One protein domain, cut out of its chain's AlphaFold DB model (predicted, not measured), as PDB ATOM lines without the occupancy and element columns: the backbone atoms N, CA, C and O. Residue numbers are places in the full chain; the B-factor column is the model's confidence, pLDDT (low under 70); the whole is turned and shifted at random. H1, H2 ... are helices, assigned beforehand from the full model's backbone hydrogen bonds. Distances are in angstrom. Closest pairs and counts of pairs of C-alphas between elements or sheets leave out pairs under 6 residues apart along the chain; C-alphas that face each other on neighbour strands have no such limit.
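What this domain is: This is residues 172 to 252 of the 354 residues of the protein "Type III-B CRISPR module RAMP protein Cmr6" of Synergistaceae bacterium (UniProt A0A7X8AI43). A small, rounded cluster of five short, mostly crossed helices: H2 and H4 make the middle, with H1 and H5 on one side of them and H3 on the other. A long loop, residues 200 to 211, swings out from the end of H2 and returns to the start of H3. The printed part has 81 residues, with five named helices in the order H1, H2, H3, H4, H5 and no named strand; the class is all helix, and 54 residues are in the helices. It is compact, with a radius of gyration of the C-alphas of 12.1 A, and spans 32 by 29 by 20 A.

How they stand to each other: H2, residues 187 to 199, is the hub and touches three other helices. With its residues 190 to 194 alone it touches H1, residues 172 to 181, at a steep tilt of 56 degrees, opposite ways; the closest C-alphas, of Phe 180 and Ile 190, are 6.7 A apart. With residues 197 to 198 alone it touches H5, residues 241 to 251, about perpendicular at 81 degrees; the C-alphas of Leu 197 and Ile 244 are closest, at 5.5 A. With residues 192 to 196 alone it only just touches H3, residues 212 to 222, with 3 pairs of C-alphas within 8 A, about perpendicular at 87 degrees; the closest are those of Cys 192 and Phe 222, 5.9 A. H4, residues 231 to 239, is close to H2 but not clearly touching; the closest C-alphas, of Phe 193 and Leu 233, are 7.0 A apart. H4 only just touches H3, with 3 pairs within 8 A, closest at Leu 215 and Phe 234, 7.3 A. H1 and H5 only just touch, also with 3 pairs, at a shallow tilt of 24 degrees, opposite ways; the closest C-alphas are those of Arg 172 and Phe 251, 7.0 A. H1 is apart from H3 and H4, and H3 from H5. In H1, H3, H4 and H5 every O i to N i+4 pair is within hydrogen-bond range; in H2, 7 of 9 are.

Where its parts are: H2 is 19.8 A from first to last C-alpha, from (-102.230, -20.307, -2.342) to (-98.788, -39.468, -5.671). H3 and H5 each measure 15.6 A, H1 14.4 A and H4 12.5 A. C-alpha 172 of H1 is at (-88.566, -29.684, -0.469), and C-alpha 251 of H5 at (-87.219, -36.461, -1.815).

The domain as a whole: The two C-alphas farthest apart, of Trp 174 and Ser 213, are 32.6 A apart. The printed part has no cut. The link from H2 to H3 is long, with 12 residues. The mean pLDDT of the printed part is 86.6, and residues 202 to 212 are under 70.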
ATOM      1  N   ARG A 172     -87.279 -29.199   0.051       97.69
ATOM      2  CA  ARG A 172     -88.566 -29.684  -0.469       97.69
ATOM      3  C   ARG A 172     -89.585 -28.555  -0.569       97.69
ATOM      4  O   ARG A 172     -90.253 -28.427  -1.589       97.69
ATOM      5  N   HIS A 173     -89.717 -27.752   0.484       95.81
ATOM      6  CA  HIS A 173     -90.666 -26.645   0.512       95.81
ATOM      7  C   HIS A 173     -90.330 -25.580  -0.536       95.81
ATOM      8  O   HIS A 173     -91.221 -25.141  -1.256       95.81
ATOM      9  N   TRP A 174     -89.046 -25.240  -0.681       96.69
ATOM     10  CA  TRP A 174     -88.570 -24.320  -1.710       96.69
ATOM     11  C   TRP A 174     -88.929 -24.791  -3.120       96.69
ATOM     12  O   TRP A 174     -89.478 -24.016  -3.897       96.69
ATOM     13  N   PHE A 175     -88.702 -26.074  -3.430       97.25
ATOM     14  CA  PHE A 175     -89.108 -26.647  -4.714       97.25
ATOM     15  C   PHE A 175     -90.608 -26.449  -4.971       97.25
ATOM     16  O   PHE A 175     -91.001 -25.973  -6.033       97.25
ATOM     17  N   ILE A 176     -91.451 -26.790  -3.990       96.50
ATOM     18  CA  ILE A 176     -92.909 -26.676  -4.117       96.50
ATOM     19  C   ILE A 176     -93.308 -25.220  -4.366       96.50
ATOM     20  O   ILE A 176     -94.054 -24.962  -5.304       96.50
ATOM     21  N   LEU A 177     -92.799 -24.281  -3.561       94.94
ATOM     22  CA  LEU A 177     -93.105 -22.856  -3.695       94.94
ATOM     23  C   LEU A 177     -92.681 -22.315  -5.061       94.94
ATOM     24  O   LEU A 177     -93.513 -21.773  -5.784       94.94
ATOM     25  N   ARG A 178     -91.421 -22.534  -5.448       94.56
ATOM     26  CA  ARG A 178     -90.842 -22.024  -6.696       94.56
ATOM     27  C   ARG A 178     -91.606 -22.499  -7.931       94.56
ATOM     28  O   ARG A 178     -91.812 -21.732  -8.867       94.56
ATOM     29  N   GLU A 179     -92.012 -23.767  -7.963       94.44
ATOM     30  CA  GLU A 179     -92.756 -24.325  -9.098       94.44
ATOM     31  C   GLU A 179     -94.247 -23.954  -9.066       94.44
ATOM     32  O   GLU A 179     -94.867 -23.780 -10.119       94.44
ATOM     33  N   PHE A 180     -94.820 -23.778  -7.871       94.62
ATOM     34  CA  PHE A 180     -96.208 -23.362  -7.692       94.62
ATOM     35  C   PHE A 180     -96.434 -21.882  -8.038       94.62
ATOM     36  O   PHE A 180     -97.433 -21.550  -8.676       94.62
ATOM     37  N   GLU A 181     -95.501 -20.992  -7.690       92.25
ATOM     38  CA  GLU A 181     -95.587 -19.558  -8.004       92.25
ATOM     39  C   GLU A 181     -95.694 -19.296  -9.511       92.25
ATOM     40  O   GLU A 181     -96.465 -18.433  -9.937       92.25
ATOM     41  N   LYS A 182     -95.027 -20.112 -10.341       90.56
ATOM     42  CA  LYS A 182     -95.120 -20.044 -11.812       90.56
ATOM     43  C   LYS A 182     -96.545 -20.247 -12.339       90.56
ATOM     44  O   LYS A 182     -96.850 -19.816 -13.447       90.56
ATOM     45  N   GLN A 183     -97.425 -20.880 -11.561       90.31
ATOM     46  CA  GLN A 183     -98.805 -21.170 -11.969       90.31
ATOM     47  C   GLN A 183     -99.749 -19.976 -11.772       90.31
ATOM     48  O   GLN A 183    -100.833 -19.942 -12.370       90.31
ATOM     49  N   ASN A 184     -99.344 -19.000 -10.946       90.62
ATOM     50  CA  ASN A 184    -100.132 -17.824 -10.575       90.62
ATOM     51  C   ASN A 184    -101.566 -18.196 -10.134       90.62
ATOM     52  O   ASN A 184    -102.560 -17.727 -10.696       90.62
ATOM     53  N   LEU A 185    -101.658 -19.129  -9.180       92.69
ATOM     54  CA  LEU A 185    -102.902 -19.666  -8.620       92.69
ATOM     55  C   LEU A 185    -103.088 -19.225  -7.160       92.69
ATOM     56  O   LEU A 185    -102.144 -18.809  -6.495       92.69
ATOM     57  N   SER A 186    -104.311 -19.374  -6.636       92.81
ATOM     58  CA  SER A 186    -104.588 -19.183  -5.204       92.81
ATOM     59  C   SER A 186    -103.721 -20.111  -4.349       92.81
ATOM     60  O   SER A 186    -103.674 -21.310  -4.622       92.81
ATOM     61  N   ILE A 187    -103.119 -19.584  -3.276       91.12
ATOM     62  CA  ILE A 187    -102.230 -20.307  -2.342       91.12
ATOM     63  C   ILE A 187    -102.850 -21.620  -1.843       91.12
ATOM     64  O   ILE A 187    -102.140 -22.593  -1.617       91.12
ATOM     65  N   GLU A 188    -104.175 -21.702  -1.720       91.81
ATOM     66  CA  GLU A 188    -104.862 -22.927  -1.296       91.81
ATOM     67  C   GLU A 188    -104.565 -24.132  -2.204       91.81
ATOM     68  O   GLU A 188    -104.466 -25.263  -1.718       91.81
ATOM     69  N   GLN A 189    -104.358 -23.889  -3.506       94.56
ATOM     70  CA  GLN A 189    -104.052 -24.915  -4.507       94.56
ATOM     71  C   GLN A 189    -102.690 -25.587  -4.281       94.56
ATOM     72  O   GLN A 189    -102.463 -26.673  -4.818       94.56
ATOM     73  N   ILE A 190    -101.819 -25.022  -3.432       94.75
ATOM     74  CA  ILE A 190    -100.534 -25.637  -3.081       94.75
ATOM     75  C   ILE A 190    -100.725 -27.024  -2.457       94.75
ATOM     76  O   ILE A 190     -99.943 -27.931  -2.716       94.75
ATOM     77  N   LYS A 191    -101.818 -27.237  -1.708       94.44
ATOM     78  CA  LYS A 191    -102.136 -28.536  -1.090       94.44
ATOM     79  C   LYS A 191    -102.393 -29.609  -2.143       94.44
ATOM     80  O   LYS A 191    -101.918 -30.735  -2.014       94.44
ATOM     81  N   CYS A 192    -103.135 -29.249  -3.188       94.88
ATOM     82  CA  CYS A 192    -103.378 -30.128  -4.325       94.88
ATOM     83  C   CYS A 192    -102.071 -30.396  -5.077       94.88
ATOM     84  O   CYS A 192    -101.777 -31.546  -5.387       94.88
ATOM     85  N   PHE A 193    -101.260 -29.359  -5.309       95.31
ATOM     86  CA  PHE A 193     -99.965 -29.489  -5.976       95.31
ATOM     87  C   PHE A 193     -99.001 -30.413  -5.218       95.31
ATOM     88  O   PHE A 193     -98.435 -31.324  -5.816       95.31
ATOM     89  N   GLU A 194     -98.889 -30.279  -3.894       94.88
ATOM     90  CA  GLU A 194     -98.101 -31.195  -3.063       94.88
ATOM     91  C   GLU A 194     -98.581 -32.643  -3.175       94.88
ATOM     92  O   GLU A 194     -97.766 -33.562  -3.292       94.88
ATOM     93  N   LYS A 195     -99.900 -32.866  -3.159       94.56
ATOM     94  CA  LYS A 195    -100.470 -34.205  -3.341       94.56
ATOM     95  C   LYS A 195    -100.115 -34.776  -4.714       94.56
ATOM     96  O   LYS A 195     -99.733 -35.941  -4.801       94.56
ATOM     97  N   ILE A 196    -100.185 -33.955  -5.765       93.88
ATOM     98  CA  ILE A 196     -99.788 -34.344  -7.122       93.88
ATOM     99  C   ILE A 196     -98.320 -34.763  -7.144       93.88
ATOM    100  O   ILE A 196     -98.033 -35.890  -7.529       93.88
ATOM    101  N   LEU A 197     -97.408 -33.927  -6.647       94.19
ATOM    102  CA  LEU A 197     -95.976 -34.238  -6.608       94.19
ATOM    103  C   LEU A 197     -95.670 -35.559  -5.875       94.19
ATOM    104  O   LEU A 197     -94.777 -36.297  -6.283       94.19
ATOM    105  N   ASN A 198     -96.420 -35.890  -4.818       92.19
ATOM    106  CA  ASN A 198     -96.197 -37.097  -4.017       92.19
ATOM    107  C   ASN A 198     -96.829 -38.385  -4.589       92.19
ATOM    108  O   ASN A 198     -96.313 -39.469  -4.320       92.19
ATOM    109  N   GLU A 199     -97.960 -38.299  -5.298       91.50
ATOM    110  CA  GLU A 199     -98.788 -39.468  -5.671       91.50
ATOM    111  C   GLU A 199     -98.963 -39.669  -7.183       91.50
ATOM    112  O   GLU A 199     -99.566 -40.654  -7.637       91.50
ATOM    113  N   ALA A 200     -98.520 -38.703  -7.977       86.44
ATOM    114  CA  ALA A 200     -98.559 -38.822  -9.412       86.44
ATOM    115  C   ALA A 200     -97.620 -39.913  -9.913       86.44
ATOM    116  O   ALA A 200     -96.478 -40.019  -9.478       86.44
ATOM    117  N   ASP A 201     -98.128 -40.676 -10.869       80.06
ATOM    118  CA  ASP A 201     -97.379 -41.661 -11.630       80.06
ATOM    119  C   ASP A 201     -97.693 -41.372 -13.095       80.06
ATOM    120  O   ASP A 201     -98.680 -41.856 -13.655       80.06
ATOM    121  N   PHE A 202     -96.923 -40.446 -13.660       65.75
ATOM    122  CA  PHE A 202     -96.924 -40.165 -15.088       65.75
ATOM    123  C   PHE A 202     -95.763 -40.948 -15.690       65.75
ATOM    124  O   PHE A 202     -94.782 -40.374 -16.155       65.75
ATOM    125  N   GLY A 203     -95.831 -42.282 -15.617       55.81
ATOM    126  CA  GLY A 203     -94.972 -43.126 -16.443       55.81
ATOM    127  C   GLY A 203     -95.069 -42.696 -17.911       55.81
ATOM    128  O   GLY A 203     -96.082 -42.118 -18.304       55.81
ATOM    129  N   ASN A 204     -94.022 -42.971 -18.699       45.28
ATOM    130  CA  ASN A 204     -93.905 -42.658 -20.132       45.28
ATOM    131  C   ASN A 204     -95.059 -43.267 -20.955       45.28
ATOM    132  O   ASN A 204     -94.891 -44.273 -21.639       45.28
ATOM    133  N   LYS A 205     -96.254 -42.695 -20.854       48.47
ATOM    134  CA  LYS A 205     -97.399 -43.016 -21.687       48.47
ATOM    135  C   LYS A 205     -97.516 -41.902 -22.703       48.47
ATOM    136  O   LYS A 205     -97.969 -40.804 -22.387       48.47
ATOM    137  N   GLU A 206     -97.045 -42.224 -23.899       42.16
ATOM    138  CA  GLU A 206     -97.340 -41.495 -25.121       42.16
ATOM    139  C   GLU A 206     -98.858 -41.278 -25.233       42.16
ATOM    140  O   GLU A 206     -99.650 -42.214 -25.114       42.16
ATOM    141  N   ASP A 207     -99.230 -40.015 -25.428       44.56
ATOM    142  CA  ASP A 207    -100.421 -39.566 -26.146       44.56
ATOM    143  C   ASP A 207    -101.774 -40.209 -25.788       44.56
ATOM    144  O   ASP A 207    -102.531 -40.640 -26.662       44.56
ATOM    145  N   GLU A 208    -102.189 -40.154 -24.518       47.09
ATOM    146  CA  GLU A 208    -103.631 -40.096 -24.241       47.09
ATOM    147  C   GLU A 208    -104.112 -38.655 -24.456       47.09
ATOM    148  O   GLU A 208    -103.852 -37.765 -23.643       47.09
ATOM    149  N   LYS A 209    -104.823 -38.423 -25.571       51.19
ATOM    150  CA  LYS A 209    -105.558 -37.175 -25.840       51.19
ATOM    151  C   LYS A 209    -106.252 -36.685 -24.567       51.19
ATOM    152  O   LYS A 209    -106.956 -37.449 -23.909       51.19
ATOM    153  N   THR A 210    -106.083 -35.399 -24.268       54.22
ATOM    154  CA  THR A 210    -106.705 -34.689 -23.150       54.22
ATOM    155  C   THR A 210    -108.232 -34.729 -23.278       54.22
ATOM    156  O   THR A 210    -108.851 -33.839 -23.855       54.22
ATOM    157  N   ASP A 211    -108.858 -35.799 -22.796       61.16
ATOM    158  CA  ASP A 211    -110.311 -35.931 -22.753       61.16
ATOM    159  C   ASP A 211    -110.857 -35.361 -21.429       61.16
ATOM    160  O   ASP A 211    -110.217 -35.444 -20.376       61.16
ATOM    161  N   LYS A 212    -112.089 -34.832 -21.454       69.62
ATOM    162  CA  LYS A 212    -112.841 -34.385 -20.263       69.62
ATOM    163  C   LYS A 212    -112.924 -35.475 -19.191       69.62
ATOM    164  O   LYS A 212    -113.015 -35.174 -18.001       69.62
ATOM    165  N   SER A 213    -112.907 -36.739 -19.612       76.31
ATOM    166  CA  SER A 213    -112.831 -37.917 -18.746       76.31
ATOM    167  C   SER A 213    -111.555 -37.938 -17.890       76.31
ATOM    168  O   SER A 213    -111.615 -38.186 -16.684       76.31
ATOM    169  N   THR A 214    -110.404 -37.623 -18.486       81.38
ATOM    170  CA  THR A 214    -109.090 -37.674 -17.832       81.38
ATOM    171  C   THR A 214    -108.929 -36.547 -16.818       81.38
ATOM    172  O   THR A 214    -108.489 -36.797 -15.694       81.38
ATOM    173  N   LEU A 215    -109.381 -35.335 -17.160       83.38
ATOM    174  CA  LEU A 215    -109.382 -34.201 -16.233       83.38
ATOM    175  C   LEU A 215    -110.260 -34.478 -15.001       83.38
ATOM    176  O   LEU A 215    -109.823 -34.255 -13.875       83.38
ATOM    177  N   LYS A 216    -111.460 -35.053 -15.179       86.50
ATOM    178  CA  LYS A 216    -112.322 -35.434 -14.044       86.50
ATOM    179  C   LYS A 216    -111.661 -36.454 -13.115       86.50
ATOM    180  O   LYS A 216    -111.685 -36.276 -11.900       86.50
ATOM    181  N   LYS A 217    -111.032 -37.496 -13.672       87.25
ATOM    182  CA  LYS A 217    -110.292 -38.493 -12.876       87.25
ATOM    183  C   LYS A 217    -109.132 -37.855 -12.109       87.25
ATOM    184  O   LYS A 217    -108.885 -38.216 -10.958       87.25
ATOM    185  N   PHE A 218    -108.430 -36.908 -12.730       89.06
ATOM    186  CA  PHE A 218    -107.364 -36.147 -12.084       89.06
ATOM    187  C   PHE A 218    -107.899 -35.299 -10.924       89.06
ATOM    188  O   PHE A 218    -107.364 -35.376  -9.816       89.06
ATOM    189  N   GLU A 219    -108.986 -34.553 -11.146       91.12
ATOM    190  CA  GLU A 219    -109.646 -33.761 -10.107       91.12
ATOM    191  C   GLU A 219    -110.038 -34.607  -8.898       91.12
ATOM    192  O   GLU A 219    -109.803 -34.201  -7.761       91.12
ATOM    193  N   GLU A 220    -110.617 -35.783  -9.135       91.12
ATOM    194  CA  GLU A 220    -111.050 -36.697  -8.079       91.12
ATOM    195  C   GLU A 220    -109.865 -37.299  -7.318       91.12
ATOM    196  O   GLU A 220    -109.869 -37.300  -6.084       91.12
ATOM    197  N   LYS A 221    -108.825 -37.754  -8.030       89.94
ATOM    198  CA  LYS A 221    -107.631 -38.356  -7.420       89.94
ATOM    199  C   LYS A 221    -106.884 -37.353  -6.539       89.94
ATOM    200  O   LYS A 221    -106.537 -37.668  -5.398       89.94
ATOM    201  N   PHE A 222    -106.657 -36.140  -7.036       92.75
ATOM    202  CA  PHE A 222    -105.813 -35.146  -6.366       92.75
ATOM    203  C   PHE A 222    -106.586 -34.110  -5.546       92.75
ATOM    204  O   PHE A 222    -105.997 -33.154  -5.044       92.75
ATOM    205  N   ARG A 223    -107.888 -34.329  -5.329       93.31
ATOM    206  CA  ARG A 223    -108.687 -33.536  -4.393       93.31
ATOM    207  C   ARG A 223    -108.092 -33.588  -2.984       93.31
ATOM    208  O   ARG A 223    -107.722 -34.663  -2.491       93.31
ATOM    209  N   VAL A 224    -108.066 -32.436  -2.315       92.88
ATOM    210  CA  VAL A 224    -107.709 -32.306  -0.897       92.88
ATOM    211  C   VAL A 224    -108.869 -31.639  -0.170       92.88
ATOM    212  O   VAL A 224    -109.207 -30.489  -0.442       92.88
ATOM    213  N   ASN A 225    -109.492 -32.353   0.772       91.31
ATOM    214  CA  ASN A 225    -110.733 -31.924   1.427       91.31
ATOM    215  C   ASN A 225    -111.814 -31.584   0.376       91.31
ATOM    216  O   ASN A 225    -112.140 -32.423  -0.465       91.31
ATOM    217  N   ASN A 226    -112.332 -30.353   0.391       90.31
ATOM    218  CA  ASN A 226    -113.301 -29.848  -0.586       90.31
ATOM    219  C   ASN A 226    -112.647 -29.091  -1.755       90.31
ATOM    220  O   ASN A 226    -113.352 -28.605  -2.638       90.31
ATOM    221  N   LEU A 227    -111.315 -28.987  -1.776       93.50
ATOM    222  CA  LEU A 227    -110.581 -28.259  -2.801       93.50
ATOM    223  C   LEU A 227    -110.222 -29.191  -3.959       93.50
ATOM    224  O   LEU A 227    -109.479 -30.161  -3.789       93.50
ATOM    225  N   LYS A 228    -110.748 -28.880  -5.142       94.00
ATOM    226  CA  LYS A 228    -110.368 -29.544  -6.390       94.00
ATOM    227  C   LYS A 228    -109.108 -28.899  -6.974       94.00
ATOM    228  O   LYS A 228    -108.975 -27.676  -6.869       94.00
ATOM    229  N   PRO A 229    -108.197 -29.682  -7.577       93.06
ATOM    230  CA  PRO A 229    -107.048 -29.125  -8.274       93.06
ATOM    231  C   PRO A 229    -107.513 -28.298  -9.477       93.06
ATOM    232  O   PRO A 229    -108.424 -28.691 -10.200       93.06
ATOM    233  N   HIS A 230    -106.878 -27.151  -9.687       93.50
ATOM    234  CA  HIS A 230    -107.141 -26.297 -10.840       93.50
ATOM    235  C   HIS A 230    -106.631 -26.947 -12.143       93.50
ATOM    236  O   HIS A 230    -105.565 -27.561 -12.142       93.50
ATOM    237  N   GLU A 231    -107.327 -26.751 -13.269       90.94
ATOM    238  CA  GLU A 231    -106.973 -27.319 -14.588       90.94
ATOM    239  C   GLU A 231    -105.533 -26.986 -15.019       90.94
ATOM    240  O   GLU A 231    -104.792 -27.859 -15.451       90.94
ATOM    241  N   ARG A 232    -105.068 -25.754 -14.775       90.81
ATOM    242  CA  ARG A 232    -103.650 -25.378 -14.950       90.81
ATOM    243  C   ARG A 232    -102.642 -26.322 -14.281       90.81
ATOM    244  O   ARG A 232    -101.594 -26.562 -14.864       90.81
ATOM    245  N   LEU A 233    -102.928 -26.857 -13.087       91.12
ATOM    246  CA  LEU A 233    -102.026 -27.823 -12.440       91.12
ATOM    247  C   LEU A 233    -101.963 -29.128 -13.230       91.12
ATOM    248  O   LEU A 233    -100.894 -29.717 -13.334       91.12
ATOM    249  N   PHE A 234    -103.093 -29.564 -13.789       89.19
ATOM    250  CA  PHE A 234    -103.149 -30.733 -14.659       89.19
ATOM    251  C   PHE A 234    -102.324 -30.511 -15.929       89.19
ATOM    252  O   PHE A 234    -101.433 -31.305 -16.220       89.19
ATOM    253  N   GLU A 235    -102.550 -29.397 -16.631       88.50
ATOM    254  CA  GLU A 235    -101.803 -29.053 -17.846       88.50
ATOM    255  C   GLU A 235    -100.298 -28.925 -17.594       88.50
ATOM    256  O   GLU A 235     -99.491 -29.433 -18.372       88.50
ATOM    257  N   PHE A 236     -99.910 -28.242 -16.513       88.31
ATOM    258  CA  PHE A 236     -98.511 -28.036 -16.145       88.31
ATOM    259  C   PHE A 236     -97.800 -29.367 -15.925       88.31
ATOM    260  O   PHE A 236     -96.729 -29.615 -16.469       88.31
ATOM    261  N   VAL A 237     -98.433 -30.242 -15.159       87.69
ATOM    262  CA  VAL A 237     -97.877 -31.534 -14.783       87.69
ATOM    263  C   VAL A 237     -97.795 -32.495 -15.972       87.69
ATOM    264  O   VAL A 237     -96.826 -33.242 -16.079       87.69
ATOM    265  N   GLN A 238     -98.762 -32.449 -16.892       85.06
ATOM    266  CA  GLN A 238     -98.689 -33.205 -18.144       85.06
ATOM    267  C   GLN A 238     -97.563 -32.720 -19.061       85.06
ATOM    268  O   GLN A 238     -96.938 -33.531 -19.736       85.06
ATOM    269  N   LYS A 239     -97.303 -31.408 -19.094       87.88
ATOM    270  CA  LYS A 239     -96.216 -30.818 -19.890       87.88
ATOM    271  C   LYS A 239     -94.834 -31.042 -19.278       87.88
ATOM    272  O   LYS A 239     -93.861 -31.021 -20.022       87.88
ATOM    273  N   HIS A 240     -94.766 -31.245 -17.961       89.38
ATOM    274  CA  HIS A 240     -93.519 -31.342 -17.200       89.38
ATOM    275  C   HIS A 240     -93.433 -32.603 -16.316       89.38
ATOM    276  O   HIS A 240     -93.246 -32.493 -15.097       89.38
ATOM    277  N   PRO A 241     -93.568 -33.822 -16.874       88.19
ATOM    278  CA  PRO A 241     -93.446 -35.058 -16.097       88.19
ATOM    279  C   PRO A 241     -92.056 -35.218 -15.453       88.19
ATOM    280  O   PRO A 241     -91.928 -35.795 -14.372       88.19
ATOM    281  N   GLU A 242     -91.011 -34.651 -16.064       91.25
ATOM    282  CA  GLU A 242     -89.646 -34.629 -15.537       91.25
ATOM    283  C   GLU A 242     -89.547 -33.955 -14.165       91.25
ATOM    284  O   GLU A 242     -88.736 -34.366 -13.337       91.25
ATOM    285  N   LEU A 243     -90.399 -32.966 -13.890       91.88
ATOM    286  CA  LEU A 243     -90.419 -32.239 -12.624       91.88
ATOM    287  C   LEU A 243     -90.902 -33.137 -11.483       91.88
ATOM    288  O   LEU A 243     -90.345 -33.104 -10.384       91.88
ATOM    289  N   ILE A 244     -91.902 -33.976 -11.753       92.56
ATOM    290  CA  ILE A 244     -92.400 -34.961 -10.789       92.56
ATOM    291  C   ILE A 244     -91.342 -36.022 -10.539       92.56
ATOM    292  O   ILE A 244     -91.032 -36.302  -9.383       92.56
ATOM    293  N   ASN A 245     -90.742 -36.551 -11.605       92.56
ATOM    294  CA  ASN A 245     -89.670 -37.536 -11.490       92.56
ATOM    295  C   ASN A 245     -88.481 -36.976 -10.702       92.56
ATOM    296  O   ASN A 245     -87.931 -37.672  -9.850       92.56
ATOM    297  N   LEU A 246     -88.126 -35.707 -10.914       95.69
ATOM    298  CA  LEU A 246     -87.084 -35.032 -10.150       95.69
ATOM    299  C   LEU A 246     -87.470 -34.882  -8.671       95.69
ATOM    300  O   LEU A 246     -86.689 -35.250  -7.797       95.69
ATOM    301  N   TYR A 247     -88.668 -34.373  -8.374       96.50
ATOM    302  CA  TYR A 247     -89.138 -34.205  -6.996       96.50
ATOM    303  C   TYR A 247     -89.164 -35.543  -6.243       96.50
ATOM    304  O   TYR A 247     -88.604 -35.661  -5.150       96.50
ATOM    305  N   GLN A 248     -89.775 -36.570  -6.837       95.69
ATOM    306  CA  GLN A 248     -89.871 -37.904  -6.244       95.69
ATOM    307  C   GLN A 248     -88.497 -38.577  -6.165       95.69
ATOM    308  O   GLN A 248     -88.188 -39.222  -5.166       95.69
ATOM    309  N   GLY A 249     -87.642 -38.366  -7.167       96.44
ATOM    310  CA  GLY A 249     -86.265 -38.843  -7.195       96.44
ATOM    311  C   GLY A 249     -85.415 -38.244  -6.078       96.44
ATOM    312  O   GLY A 249     -84.710 -38.977  -5.396       96.44
ATOM    313  N   VAL A 250     -85.511 -36.939  -5.812       97.88
ATOM    314  CA  VAL A 250     -84.742 -36.285  -4.739       97.88
ATOM    315  C   VAL A 250     -85.315 -36.619  -3.359       97.88
ATOM    316  O   VAL A 250     -84.584 -37.058  -2.465       97.88
ATOM    317  N   PHE A 251     -86.621 -36.422  -3.153       97.75
ATOM    318  CA  PHE A 251     -87.219 -36.461  -1.815       97.75
ATOM    319  C   PHE A 251     -87.801 -37.824  -1.430       97.75
ATOM    320  O   PHE A 251     -87.842 -38.144  -0.235       97.75
ATOM    321  N   GLY A 252     -88.177 -38.642  -2.408       95.88
ATOM    322  CA  GLY A 252     -88.935 -39.872  -2.210       95.88
ATOM    323  C   GLY A 252     -90.433 -39.625  -2.041       95.88
ATOM    324  O   GLY A 252     -90.903 -38.495  -1.915       95.88
TER     325      GLY A 252